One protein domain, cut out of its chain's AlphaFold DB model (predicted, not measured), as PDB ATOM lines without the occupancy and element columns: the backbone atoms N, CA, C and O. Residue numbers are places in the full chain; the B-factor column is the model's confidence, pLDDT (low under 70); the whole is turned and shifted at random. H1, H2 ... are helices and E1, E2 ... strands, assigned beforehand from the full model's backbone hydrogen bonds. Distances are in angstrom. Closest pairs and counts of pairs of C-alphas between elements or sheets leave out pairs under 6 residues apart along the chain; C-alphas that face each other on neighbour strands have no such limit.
ATOM      1  N   ASP A  24      31.562  28.991  38.290       69.06
ATOM      2  CA  ASP A  24      32.504  28.652  37.219       69.06
ATOM      3  C   ASP A  24      31.685  28.296  35.967       69.06
ATOM      4  O   ASP A  24      31.278  27.150  35.752       69.06
ATOM      5  N   ALA A  25      31.416  29.315  35.145       61.34
ATOM      6  CA  ALA A  25      30.608  29.192  33.931       61.34
ATOM      7  C   ALA A  25      31.222  28.257  32.872       61.34
ATOM      8  O   ALA A  25      30.503  27.753  32.013       61.34
ATOM      9  N   GLN A  26      32.535  27.989  32.919       59.53
ATOM     10  CA  GLN A  26      33.175  27.056  31.985       59.53
ATOM     11  C   GLN A  26      32.919  25.596  32.359       59.53
ATOM     12  O   GLN A  26      32.923  24.732  31.482       59.53
ATOM     13  N   LYS A  27      32.693  25.320  33.646       63.59
ATOM     14  CA  LYS A  27      32.458  23.968  34.169       63.59
ATOM     15  C   LYS A  27      31.005  23.705  34.561       63.59
ATOM     16  O   LYS A  27      30.696  22.591  34.973       63.59
ATOM     17  N   GLY A  28      30.132  24.710  34.467       71.44
ATOM     18  CA  GLY A  28      28.754  24.613  34.947       71.44
ATOM     19  C   GLY A  28      28.695  24.334  36.448       71.44
ATOM     20  O   GLY A  28      27.848  23.564  36.892       71.44
ATOM     21  N   LEU A  29      29.625  24.897  37.226       76.38
ATOM     22  CA  LEU A  29      29.717  24.667  38.668       76.38
ATOM     23  C   LEU A  29      29.339  25.924  39.441       76.38
ATOM     24  O   LEU A  29      29.690  27.033  39.043       76.38
ATOM     25  N   MET A  30      28.686  25.725  40.576       78.31
ATOM     26  CA  MET A  30      28.400  26.750  41.562       78.31
ATOM     27  C   MET A  30      28.847  26.273  42.941       78.31
ATOM     28  O   MET A  30      28.521  25.161  43.359       78.31
ATOM     29  N   SER A  31      29.578  27.121  43.649       75.75
ATOM     30  CA  SER A  31      29.988  26.901  45.032       75.75
ATOM     31  C   SER A  31      29.210  27.858  45.919       75.75
ATOM     32  O   SER A  31      29.265  29.071  45.716       75.75
ATOM     33  N   ILE A  32      28.485  27.317  46.895       73.75
ATOM     34  CA  ILE A  32      27.697  28.118  47.832       73.75
ATOM     35  C   ILE A  32      28.282  27.939  49.236       73.75
ATOM     36  O   ILE A  32      28.351  26.800  49.714       73.75
ATOM     37  N   PRO A  33      28.697  29.028  49.910       64.69
ATOM     38  CA  PRO A  33      29.251  28.937  51.251       64.69
ATOM     39  C   PRO A  33      28.291  28.280  52.245       64.69
ATOM     40  O   PRO A  33      27.118  28.651  52.352       64.69
ATOM     41  N   GLY A  34      28.790  27.276  52.969       64.62
ATOM     42  CA  GLY A  34      28.002  26.512  53.943       64.62
ATOM     43  C   GLY A  34      26.976  25.531  53.356       64.62
ATOM     44  O   GLY A  34      26.187  24.980  54.119       64.62
ATOM     45  N   TYR A  35      26.974  25.286  52.040       75.19
ATOM     46  CA  TYR A  35      26.088  24.300  51.411       75.19
ATOM     47  C   TYR A  35      26.531  22.855  51.690       75.19
ATOM     48  O   TYR A  35      27.703  22.510  51.511       75.19
ATOM     49  N   SER A  36      25.601  21.993  52.102       63.84
ATOM     50  CA  SER A  36      25.825  20.561  52.329       63.84
ATOM     51  C   SER A  36      25.286  19.727  51.162       63.84
ATOM     52  O   SER A  36      24.099  19.767  50.841       63.84
ATOM     53  N   GLY A  37      26.165  18.925  50.555       68.00
ATOM     54  CA  GLY A  37      25.816  17.954  49.509       68.00
ATOM     55  C   GLY A  37      26.199  18.386  48.093       68.00
ATOM     56  O   GLY A  37      26.923  19.366  47.894       68.00
ATOM     57  N   ASN A  38      25.723  17.613  47.115       76.25
ATOM     58  CA  ASN A  38      25.861  17.890  45.689       76.25
ATOM     59  C   ASN A  38      24.470  17.912  45.059       76.25
ATOM     60  O   ASN A  38      23.715  16.949  45.177       76.25
ATOM     61  N   ALA A  39      24.150  18.990  44.353       77.25
ATOM     62  CA  ALA A  39      22.895  19.095  43.627       77.25
ATOM     63  C   ALA A  39      23.121  19.460  42.164       77.25
ATOM     64  O   ALA A  39      24.131  20.058  41.799       77.25
ATOM     65  N   ALA A  40      22.166  19.105  41.315       82.12
ATOM     66  CA  ALA A  40      22.148  19.434  39.905       82.12
ATOM     67  C   ALA A  40      20.830  20.116  39.534       82.12
ATOM     68  O   ALA A  40      19.741  19.655  39.875       82.12
ATOM     69  N   VAL A  41      20.952  21.202  38.780       79.81
ATOM     70  CA  VAL A  41      19.860  21.918  38.126       79.81
ATOM     71  C   VAL A  41      20.043  21.712  36.630       79.81
ATOM     72  O   VAL A  41      21.035  22.160  36.059       79.81
ATOM     73  N   ILE A  42      19.127  20.979  36.002       82.56
ATOM     74  CA  ILE A  42      19.221  20.588  34.592       82.56
ATOM     75  C   ILE A  42      18.036  21.189  33.847       82.56
ATOM     76  O   ILE A  42      16.909  20.720  33.980       82.56
ATOM     77  N   VAL A  43      18.299  22.216  33.050       82.12
ATOM     78  CA  VAL A  43      17.318  22.899  32.210       82.12
ATOM     79  C   VAL A  43      17.269  22.231  30.837       82.12
ATOM     80  O   VAL A  43      18.259  22.169  30.109       82.12
ATOM     81  N   LYS A  44      16.085  21.743  30.472       83.00
ATOM     82  CA  LYS A  44      15.719  21.282  29.130       83.00
ATOM     83  C   LYS A  44      14.600  22.176  28.600       83.00
ATOM     84  O   LYS A  44      13.941  22.867  29.363       83.00
ATOM     85  N   ARG A  45      14.413  22.185  27.275       78.25
ATOM     86  CA  ARG A  45      13.564  23.133  26.519       78.25
ATOM     87  C   ARG A  45      12.352  23.693  27.273       78.25
ATOM     88  O   ARG A  45      12.197  24.899  27.281       78.25
ATOM     89  N   ASP A  46      11.520  22.868  27.887       83.88
ATOM     90  CA  ASP A  46      10.292  23.260  28.586       83.88
ATOM     91  C   ASP A  46      10.236  22.792  30.050       83.88
ATOM     92  O   ASP A  46       9.231  23.008  30.729       83.88
ATOM     93  N   THR A  47      11.302  22.175  30.560       85.75
ATOM     94  CA  THR A  47      11.336  21.598  31.908       85.75
ATOM     95  C   THR A  47      12.677  21.804  32.600       85.75
ATOM     96  O   THR A  47      13.735  21.826  31.975       85.75
ATOM     97  N   VAL A  48      12.655  21.926  33.924       84.69
ATOM     98  CA  VAL A  48      13.853  21.853  34.759       84.69
ATOM     99  C   VAL A  48      13.760  20.642  35.667       84.69
ATOM    100  O   VAL A  48      12.762  20.457  36.357       84.69
ATOM    101  N   LYS A  49      14.819  19.836  35.695       83.31
ATOM    102  CA  LYS A  49      15.012  18.786  36.691       83.31
ATOM    103  C   LYS A  49      15.937  19.306  37.783       83.31
ATOM    104  O   LYS A  49      17.082  19.662  37.504       83.31
ATOM    105  N   ILE A  50      15.437  19.342  39.012       80.38
ATOM    106  CA  ILE A  50      16.219  19.635  40.214       80.38
ATOM    107  C   ILE A  50      16.496  18.309  40.907       80.38
ATOM    108  O   ILE A  50      15.570  17.533  41.138       80.38
ATOM    109  N   GLN A  51      17.760  18.044  41.211       78.50
ATOM    110  CA  GLN A  51      18.190  16.791  41.811       78.50
ATOM    111  C   GLN A  51      19.208  17.042  42.919       78.50
ATOM    112  O   GLN A  51      20.213  17.702  42.675       78.50
ATOM    113  N   LYS A  52      18.972  16.481  44.101       76.50
ATOM    114  CA  LYS A  52      19.932  16.403  45.207       76.50
ATOM    115  C   LYS A  52      19.856  14.994  45.777       76.50
ATOM    116  O   LYS A  52      18.775  14.556  46.170       76.50
ATOM    117  N   ASP A  53      20.982  14.291  45.787       73.69
ATOM    118  CA  ASP A  53      21.056  12.891  46.216       73.69
ATOM    119  C   ASP A  53      19.980  12.027  45.501       73.69
ATOM    120  O   ASP A  53      19.900  12.032  44.267       73.69
ATOM    121  N   GLU A  54      19.122  11.326  46.249       66.75
ATOM    122  CA  GLU A  54      18.021  10.496  45.724       66.75
ATOM    123  C   GLU A  54      16.752  11.293  45.360       66.75
ATOM    124  O   GLU A  54      15.841  10.774  44.715       66.75
ATOM    125  N   HIS A  55      16.676  12.569  45.739       67.44
ATOM    126  CA  HIS A  55      15.497  13.397  45.511       67.44
ATOM    127  C   HIS A  55      15.624  14.124  44.175       67.44
ATOM    128  O   HIS A  55      16.434  15.039  44.017       67.44
ATOM    129  N   ALA A  56      14.789  13.743  43.209       79.06
ATOM    130  CA  ALA A  56      14.688  14.420  41.925       79.06
ATOM    131  C   ALA A  56      13.245  14.833  41.638       79.06
ATOM    132  O   ALA A  56      12.317  14.039  41.794       79.06
ATOM    133  N   LYS A  57      13.054  16.067  41.170       77.50
ATOM    134  CA  LYS A  57      11.748  16.549  40.725       77.50
ATOM    135  C   LYS A  57      11.876  17.394  39.472       77.50
ATOM    136  O   LYS A  57      12.827  18.162  39.320       77.50
ATOM    137  N   GLU A  58      10.906  17.236  38.583       84.62
ATOM    138  CA  GLU A  58      10.795  18.021  37.363       84.62
ATOM    139  C   GLU A  58       9.716  19.090  37.510       84.62
ATOM    140  O   GLU A  58       8.635  18.838  38.044       84.62
ATOM    141  N   PHE A  59      10.017  20.280  37.005       86.00
ATOM    142  CA  PHE A  59       9.122  21.427  36.981       86.00
ATOM    143  C   PHE A  59       9.007  21.950  35.555       86.00
ATOM    144  O   PHE A  59       9.959  21.875  34.778       86.00
ATOM    145  N   LYS A  60       7.844  22.498  35.199       86.94
ATOM    146  CA  LYS A  60       7.649  23.137  33.892       86.94
ATOM    147  C   LYS A  60       8.256  24.538  33.889       86.94
ATOM    148  O   LYS A  60       8.192  25.242  34.894       86.94
ATOM    149  N   LEU A  61       8.801  24.942  32.748       86.94
ATOM    150  CA  LEU A  61       9.416  26.248  32.533       86.94
ATOM    151  C   LEU A  61       8.606  27.101  31.558       86.94
ATOM    152  O   LEU A  61       7.960  26.590  30.643       86.94
ATOM    153  N   VAL A  62       8.707  28.416  31.722       85.44
ATOM    154  CA  VAL A  62       8.225  29.424  30.778       85.44
ATOM    155  C   VAL A  62       9.400  30.309  30.378       85.44
ATOM    156  O   VAL A  62      10.162  30.781  31.222       85.44
ATOM    157  N   HIS A  63       9.545  30.530  29.071       80.19
ATOM    158  CA  HIS A  63      10.610  31.351  28.497       80.19
ATOM    159  C   HIS A  63      10.065  32.730  28.149       80.19
ATOM    160  O   HIS A  63       9.202  32.873  27.285       80.19
ATOM    161  N   HIS A  64      10.593  33.755  28.805       76.00
ATOM    162  CA  HIS A  64      10.287  35.153  28.532       76.00
ATOM    163  C   HIS A  64      11.508  35.813  27.882       76.00
ATOM    164  O   HIS A  64      12.326  36.442  28.552       76.00
ATOM    165  N   GLY A  65      11.663  35.644  26.567       71.38
ATOM    166  CA  GLY A  65      12.819  36.167  25.833       71.38
ATOM    167  C   GLY A  65      14.131  35.540  26.317       71.38
ATOM    168  O   GLY A  65      14.373  34.367  26.067       71.38
ATOM    169  N   ASN A  66      14.960  36.321  27.018       66.75
ATOM    170  CA  ASN A  66      16.259  35.883  27.552       66.75
ATOM    171  C   ASN A  66      16.211  35.403  29.017       66.75
ATOM    172  O   ASN A  66      17.272  35.120  29.578       66.75
ATOM    173  N   THR A  67      15.025  35.362  29.632       77.12
ATOM    174  CA  THR A  67      14.827  34.905  31.018       77.12
ATOM    175  C   THR A  67      13.952  33.656  31.078       77.12
ATOM    176  O   THR A  67      12.963  33.555  30.347       77.12
ATOM    177  N   ILE A  68      14.300  32.740  31.971       81.94
ATOM    178  CA  ILE A  68      13.676  31.448  32.224       81.94
ATOM    179  C   ILE A  68      13.061  31.489  33.621       81.94
ATOM    180  O   ILE A  68      13.744  31.769  34.606       81.94
ATOM    181  N   SER A  69      11.776  31.159  33.705       85.25
ATOM    182  CA  SER A  69      11.034  31.106  34.964       85.25
ATOM    183  C   SER A  69      10.285  29.792  35.111       85.25
ATOM    184  O   SER A  69       9.990  29.114  34.126       85.25
ATOM    185  N   LEU A  70       9.949  29.427  36.348       85.88
ATOM    186  CA  LEU A  70       9.019  28.328  36.610       85.88
ATOM    187  C   LEU A  70       7.625  28.687  36.081       85.88
ATOM    188  O   LEU A  70       7.160  29.814  36.247       85.88
ATOM    189  N   ALA A  71       6.941  27.719  35.473       85.12
ATOM    190  CA  ALA A  71       5.571  27.896  34.995       85.12
ATOM    191  C   ALA A  71       4.583  28.140  36.143       85.12
ATOM    192  O   ALA A  71       3.614  28.876  35.972       85.12
ATOM    193  N   ASN A  72       4.844  27.542  37.308       85.50
ATOM    194  CA  ASN A  72       4.135  27.822  38.546       85.50
ATOM    195  C   ASN A  72       5.104  28.458  39.564       85.50
ATOM    196  O   ASN A  72       6.012  27.776  40.040       85.50
ATOM    197  N   PRO A  73       4.930  29.741  39.928       78.94
ATOM    198  CA  PRO A  73       5.798  30.414  40.893       78.94
ATOM    199  C   PRO A  73       5.842  29.752  42.280       78.94
ATOM    200  O   PRO A  73       6.869  29.838  42.959       78.94
ATOM    201  N   GLU A  74       4.772  29.064  42.696       81.81
ATOM    202  CA  GLU A  74       4.681  28.382  43.999       81.81
ATOM    203  C   GLU A  74       5.649  27.193  44.127       81.81
ATOM    204  O   GLU A  74       6.050  26.823  45.234       81.81
ATOM    205  N   ASP A  75       6.107  26.645  42.998       84.56
ATOM    206  CA  ASP A  75       7.083  25.554  42.968       84.56
ATOM    207  C   ASP A  75       8.472  25.995  43.462       84.56
ATOM    208  O   ASP A  75       9.294  25.155  43.835       84.56
ATOM    209  N   SER A  76       8.728  27.305  43.561       81.88
ATOM    210  CA  SER A  76       9.986  27.864  44.077       81.88
ATOM    211  C   SER A  76      10.332  27.332  45.472       81.88
ATOM    212  O   SER A  76      11.484  26.991  45.734       81.88
ATOM    213  N   SER A  77       9.340  27.193  46.358       81.44
ATOM    214  CA  SER A  77       9.526  26.633  47.705       81.44
ATOM    215  C   SER A  77       9.996  25.179  47.661       81.44
ATOM    216  O   SER A  77      10.820  24.759  48.468       81.44
ATOM    217  N   GLN A  78       9.519  24.411  46.682       82.69
ATOM    218  CA  GLN A  78       9.936  23.024  46.497       82.69
ATOM    219  C   GLN A  78      11.356  22.938  45.937       82.69
ATOM    220  O   GLN A  78      12.099  22.047  46.333       82.69
ATOM    221  N   VAL A  79      11.760  23.879  45.077       83.19
ATOM    222  CA  VAL A  79      13.150  23.983  44.608       83.19
ATOM    223  C   VAL A  79      14.101  24.220  45.784       83.19
ATOM    224  O   VAL A  79      15.094  23.504  45.902       83.19
ATOM    225  N   TYR A  80      13.780  25.151  46.691       83.75
ATOM    226  CA  TYR A  80      14.578  25.373  47.906       83.75
ATOM    227  C   TYR A  80      14.632  24.137  48.805       83.75
ATOM    228  O   TYR A  80      15.704  23.798  49.296       83.75
ATOM    229  N   ASN A  81      13.505  23.442  48.975       82.44
ATOM    230  CA  ASN A  81      13.432  22.242  49.808       82.44
ATOM    231  C   ASN A  81      14.245  21.073  49.230       82.44
ATOM    232  O   ASN A  81      14.920  20.385  49.983       82.44
ATOM    233  N   ILE A  82      14.209  20.855  47.909       81.00
ATOM    234  CA  ILE A  82      14.979  19.779  47.259       81.00
ATOM    235  C   ILE A  82      16.470  20.091  47.304       81.00
ATOM    236  O   ILE A  82      17.278  19.218  47.595       81.00
ATOM    237  N   LEU A  83      16.847  21.335  47.010       82.50
ATOM    238  CA  LEU A  83      18.241  21.752  47.106       82.50
ATOM    239  C   LEU A  83      18.710  21.813  48.561       82.50
ATOM    240  O   LEU A  83      19.915  21.757  48.789       82.50
ATOM    241  N   ASP A  84      17.786  21.889  49.520       83.44
ATOM    242  CA  ASP A  84      18.054  22.081  50.944       83.44
ATOM    243  C   ASP A  84      19.047  23.244  51.127       83.44
ATOM    244  O   ASP A  84      20.188  23.119  51.570       83.44
ATOM    245  N   ILE A  85      18.603  24.397  50.613       81.19
ATOM    246  CA  ILE A  85      19.305  25.679  50.635       81.19
ATOM    247  C   ILE A  85      18.342  26.783  51.057       81.19
ATOM    248  O   ILE A  85      17.213  26.867  50.569       81.19
ATOM    249  N   SER A  86      18.795  27.676  51.936       79.69
ATOM    250  CA  SER A  86      17.980  28.831  52.303       79.69
ATOM    251  C   SER A  86      17.919  29.866  51.164       79.69
ATOM    252  O   SER A  86      18.913  30.079  50.457       79.69
ATOM    253  N   PRO A  87      16.797  30.599  51.014       77.25
ATOM    254  CA  PRO A  87      16.694  31.679  50.032       77.25
ATOM    255  C   PRO A  87      17.790  32.746  50.168       77.25
ATOM    256  O   PRO A  87      18.247  33.283  49.162       77.25
ATOM    257  N   ALA A  88      18.244  33.026  51.397       73.25
ATOM    258  CA  ALA A  88      19.297  34.003  51.674       73.25
ATOM    259  C   ALA A  88      20.678  33.541  51.180       73.25
ATOM    260  O   ALA A  88      21.398  34.326  50.567       73.25
ATOM    261  N   GLN A  89      21.028  32.266  51.385       74.12
ATOM    262  CA  GLN A  89      22.291  31.698  50.893       74.12
ATOM    263  C   GLN A  89      22.353  31.700  49.364       74.12
ATOM    264  O   GLN A  89      23.375  32.063  48.783       74.12
ATOM    265  N   LEU A  90      21.247  31.336  48.707       78.00
ATOM    266  CA  LEU A  90      21.183  31.349  47.250       78.00
ATOM    267  C   LEU A  90      21.191  32.783  46.693       78.00
ATOM    268  O   LEU A  90      21.822  33.041  45.674       78.00
ATOM    269  N   ALA A  91      20.527  33.730  47.363       77.06
ATOM    270  CA  ALA A  91      20.500  35.130  46.941       77.06
ATOM    271  C   ALA A  91      21.888  35.780  46.977       77.06
ATOM    272  O   ALA A  91      22.235  36.501  46.040       77.06
ATOM    273  N   GLU A  92      22.692  35.493  48.005       75.12
ATOM    274  CA  GLU A  92      24.063  36.006  48.101       75.12
ATOM    275  C   GLU A  92      24.964  35.408  47.010       75.12
ATOM    276  O   GLU A  92      25.682  36.141  46.333       75.12
ATOM    277  N   ALA A  93      24.856  34.099  46.744       72.44
ATOM    278  CA  ALA A  93      25.612  33.437  45.674       72.44
ATOM    279  C   ALA A  93      25.247  33.939  44.259       72.44
ATOM    280  O   ALA A  93      26.041  33.820  43.325       72.44
ATOM    281  N   LEU A  94      24.046  34.505  44.092       77.31
ATOM    282  CA  LEU A  94      23.484  34.936  42.808       77.31
ATOM    283  C   LEU A  94      23.353  36.455  42.654       77.31
ATOM    284  O   LEU A  94      22.717  36.920  41.704       77.31
ATOM    285  N   LYS A  95      23.940  37.234  43.566       73.19
ATOM    286  CA  LYS A  95      23.738  38.684  43.687       73.19
ATOM    287  C   LYS A  95      23.943  39.452  42.377       73.19
ATOM    288  O   LYS A  95      23.093  40.268  42.024       73.19
ATOM    289  N   ASP A  96      24.975  39.092  41.615       71.19
ATOM    290  CA  ASP A  96      25.375  39.774  40.373       71.19
ATOM    291  C   ASP A  96      24.660  39.265  39.105       71.19
ATOM    292  O   ASP A  96      24.960  39.705  37.995       71.19
ATOM    293  N   ASN A  97      23.707  38.335  39.238       67.94
ATOM    294  CA  ASN A  97      23.047  37.700  38.096       67.94
ATOM    295  C   ASN A  97      21.660  38.289  37.809       67.94
ATOM    296  O   ASN A  97      20.900  38.641  38.719       67.94
ATOM    297  N   ALA A  98      21.331  38.373  36.517       58.44
ATOM    298  CA  ALA A  98      20.032  38.823  36.025       58.44
ATOM    299  C   ALA A  98      18.944  37.765  36.276       58.44
ATOM    300  O   ALA A  98      19.202  36.574  36.123       58.44
ATOM    301  N   GLY A  99      17.749  38.215  36.667       61.44
ATOM    302  CA  GLY A  99      16.575  37.386  36.967       61.44
ATOM    303  C   GLY A  99      15.640  38.111  37.941       61.44
ATOM    304  O   GLY A  99      16.095  38.960  38.713       61.44
ATOM    305  N   LYS A 100      14.330  37.831  37.883       71.62
ATOM    306  CA  LYS A 100      13.320  38.509  38.722       71.62
ATOM    307  C   LYS A 100      13.297  37.959  40.145       71.62
ATOM    308  O   LYS A 100      13.263  38.730  41.100       71.62
ATOM    309  N   THR A 101      13.351  36.639  40.282       80.12
ATOM    310  CA  THR A 101      13.493  35.944  41.564       80.12
ATOM    311  C   THR A 101      14.849  35.249  41.658       80.12
ATOM    312  O   THR A 101      15.526  35.026  40.655       80.12
ATOM    313  N   THR A 102      15.260  34.873  42.869       82.81
ATOM    314  CA  THR A 102      16.500  34.116  43.090       82.81
ATOM    315  C   THR A 102      16.499  32.766  42.355       82.81
ATOM    316  O   THR A 102      17.540  32.340  41.862       82.81
ATOM    317  N   VAL A 103      15.335  32.119  42.215       83.31
ATOM    318  CA  VAL A 103      15.199  30.876  41.439       83.31
ATOM    319  C   VAL A 103      15.301  31.160  39.941       83.31
ATOM    320  O   VAL A 103      16.018  30.445  39.256       83.31
ATOM    321  N   ASP A 104      14.696  32.236  39.430       84.00
ATOM    322  CA  ASP A 104      14.865  32.616  38.016       84.00
ATOM    323  C   ASP A 104      16.336  32.874  37.681       84.00
ATOM    324  O   ASP A 104      16.824  32.423  36.652       84.00
ATOM    325  N   LYS A 105      17.083  33.529  38.584       83.94
ATOM    326  CA  LYS A 105      18.533  33.722  38.423       83.94
ATOM    327  C   LYS A 105      19.266  32.383  38.315       83.94
ATOM    328  O   LYS A 105      20.126  32.221  37.452       83.94
ATOM    329  N   LEU A 106      18.920  31.416  39.169       84.56
ATOM    330  CA  LEU A 106      19.490  30.065  39.144       84.56
ATOM    331  C   LEU A 106      19.188  29.350  37.816       84.56
ATOM    332  O   LEU A 106      20.082  28.743  37.223       84.56
ATOM    333  N   LEU A 107      17.944  29.445  37.340       85.69
ATOM    334  CA  LEU A 107      17.484  28.836  36.091       85.69
ATOM    335  C   LEU A 107      18.111  29.493  34.863       85.69
ATOM    336  O   LEU A 107      18.533  28.789  33.950       85.69
ATOM    337  N   ASP A 108      18.240  30.817  34.859       82.50
ATOM    338  CA  ASP A 108      18.902  31.576  33.799       82.50
ATOM    339  C   ASP A 108      20.369  31.196  33.668       82.50
ATOM    340  O   ASP A 108      20.888  31.055  32.559       82.50
ATOM    341  N   ILE A 109      21.052  31.020  34.798       80.75
ATOM    342  CA  ILE A 109      22.442  30.575  34.824       80.75
ATOM    343  C   ILE A 109      22.542  29.149  34.293       80.75
ATOM    344  O   ILE A 109      23.348  28.900  33.400       80.75
ATOM    345  N   ALA A 110      21.705  28.231  34.784       81.94
ATOM    346  CA  ALA A 110      21.694  26.846  34.326       81.94
ATOM    347  C   ALA A 110      21.380  26.736  32.825       81.94
ATOM    348  O   ALA A 110      22.086  26.035  32.106       81.94
ATOM    349  N   GLY A 111      20.397  27.490  32.328       78.31
ATOM    350  CA  GLY A 111      20.007  27.513  30.917       78.31
ATOM    351  C   GLY A 111      21.043  28.145  29.981       78.31
ATOM    352  O   GLY A 111      21.045  27.841  28.791       78.31
ATOM    353  N   LYS A 112      21.945  28.988  30.501       80.31
ATOM    354  CA  LYS A 112      23.077  29.561  29.747       80.31
ATOM    355  C   LYS A 112      24.313  28.657  29.734       80.31
ATOM    356  O   LYS A 112      25.245  28.933  28.977       80.31
ATOM    357  N   MET A 113      24.342  27.590  30.539       79.19
ATOM    358  CA  MET A 113      25.431  26.612  30.503       79.19
ATOM    359  C   MET A 113      25.382  25.784  29.219       79.19
ATOM    360  O   MET A 113      24.313  25.510  28.677       79.19
ATOM    361  N   ARG A 114      26.556  25.335  28.757       66.50
ATOM    362  CA  ARG A 114      26.728  24.608  27.487       66.50
ATOM    363  C   ARG A 114      25.810  23.385  27.341       66.50
ATOM    364  O   ARG A 114      25.343  23.125  26.238       66.50
ATOM    365  N   ASP A 115      25.516  22.712  28.453       71.81
ATOM    366  CA  ASP A 115      24.664  21.516  28.502       71.81
ATOM    367  C   ASP A 115      23.345  21.750  29.266       71.81
ATOM    368  O   ASP A 115      22.679  20.797  29.671       71.81
ATOM    369  N   GLY A 116      22.985  23.011  29.541       77.31
ATOM    370  CA  GLY A 116      21.817  23.357  30.364       77.31
ATOM    371  C   GLY A 116      21.928  22.908  31.829       77.31
ATOM    372  O   GLY A 116      20.938  22.915  32.555       77.31
ATOM    373  N   LYS A 117      23.112  22.456  32.264       82.12
ATOM    374  CA  LYS A 117      23.351  21.833  33.569       82.12
ATOM    375  C   LYS A 117      24.223  22.717  34.450       82.12
ATOM    376  O   LYS A 117      25.320  23.110  34.058       82.12
ATOM    377  N   LEU A 118      23.750  22.948  35.667       80.44
ATOM    378  CA  LEU A 118      24.471  23.612  36.742       80.44
ATOM    379  C   LEU A 118      24.579  22.665  37.937       80.44
ATOM    380  O   LEU A 118      23.572  22.127  38.390       80.44
ATOM    381  N   VAL A 119      25.788  22.457  38.449       83.88
ATOM    382  CA  VAL A 119      26.048  21.618  39.623       83.88
ATOM    383  C   VAL A 119      26.429  22.501  40.801       83.88
ATOM    384  O   VAL A 119      27.371  23.284  40.706       83.88
ATOM    385  N   ILE A 120      25.723  22.345  41.914       80.81
ATOM    386  CA  ILE A 120      25.975  23.039  43.175       80.81
ATOM    387  C   ILE A 120      26.789  22.104  44.072       80.81
ATOM    388  O   ILE A 120      26.371  20.969  44.305       80.81
ATOM    389  N   LYS A 121      27.952  22.560  44.553       77.19
ATOM    390  CA  LYS A 121      28.864  21.764  45.390       77.19
ATOM    391  C   LYS A 121      29.118  22.394  46.757       77.19
ATOM    392  O   LYS A 121      29.129  23.618  46.898       77.19
ATOM    393  N   LYS A 122      29.405  21.532  47.738       68.75
ATOM    394  CA  LYS A 122      29.919  21.904  49.062       68.75
ATOM    395  C   LYS A 122      31.268  22.623  48.965       68.75
ATOM    396  O   LYS A 122      32.190  22.171  48.281       68.75
TER     397      LYS A 122
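This is residues 24 to 122 of the 343 residues of an uncharacterized protein of Taibaiella sp. KBW10 (UniProt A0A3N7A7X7). A curled sheet of six strands wraps round helix H3, while H1 covers another part of the same face, along E3; the two layers are sheet and helices. The short H2 only grazes the sheet. The printed part has 99 residues, with elements in the order E1 E2 E3 E4 E5 H1 H2 H3 E6; the mixed sheet runs E1 E6 E2 E3 E4 E5, and the class is mixed, helices and strands. It is compact, with a radius of gyration of the C-alphas of 12.0 A and spans of 33 by 26 by 24 A.

Edge strand E1, residues 29 to 32, is parallel to E6, residues 117 to 122, with N 30 and O 119 within hydrogen-bond range at 2.8 A. E6 is antiparallel to E2, residues 38 to 44, with N 41 and O 118 at 2.8 A. E2, E3, residues 47 to 52, E4, residues 55 to 64, and E5, residues 67 to 70, form a meander of hairpins, each strand the antiparallel neighbour of the one before; N 42 and O 49 are 2.9 A apart, N 50 and O 57 2.9 A, N 62 and O 69 2.8 A. H1, residues 73 to 83, is on the sheet at a height of 8.5 A, over E3 and along it at 3 degrees on the local plane. H2, residues 87 to 93, only just touches H3, residues 102 to 112, with 3 pairs of C-alphas within 8 A, the closest those of Ala 91 and Thr 102 at 5.6 A. The sheet curls round H3; the closest C-alphas of E5 and H3 are those of Ser 69 and Asp 104, 5.1 A. Every O i to N i+4 pair is within range in H2 and H3, and 5 of 7 in H1.

E1 begins at C-alpha 29 (29.717, 24.667, 38.668) and E6 ends at C-alpha 122 (29.919, 21.904, 49.062). E4 spans 28.1 A, E2 19.7 A, E6 16.8 A, E3 16.7 A, H1 16.4 A and H3 15.6 A.

The C-alphas farthest apart, Ser 36 and Gly 65, are 33.4 A apart. The printed part has no cut and no long link. Its mean pLDDT is 77.6, with 16 residues under 70, among them 24 to 27 and 97 to 99.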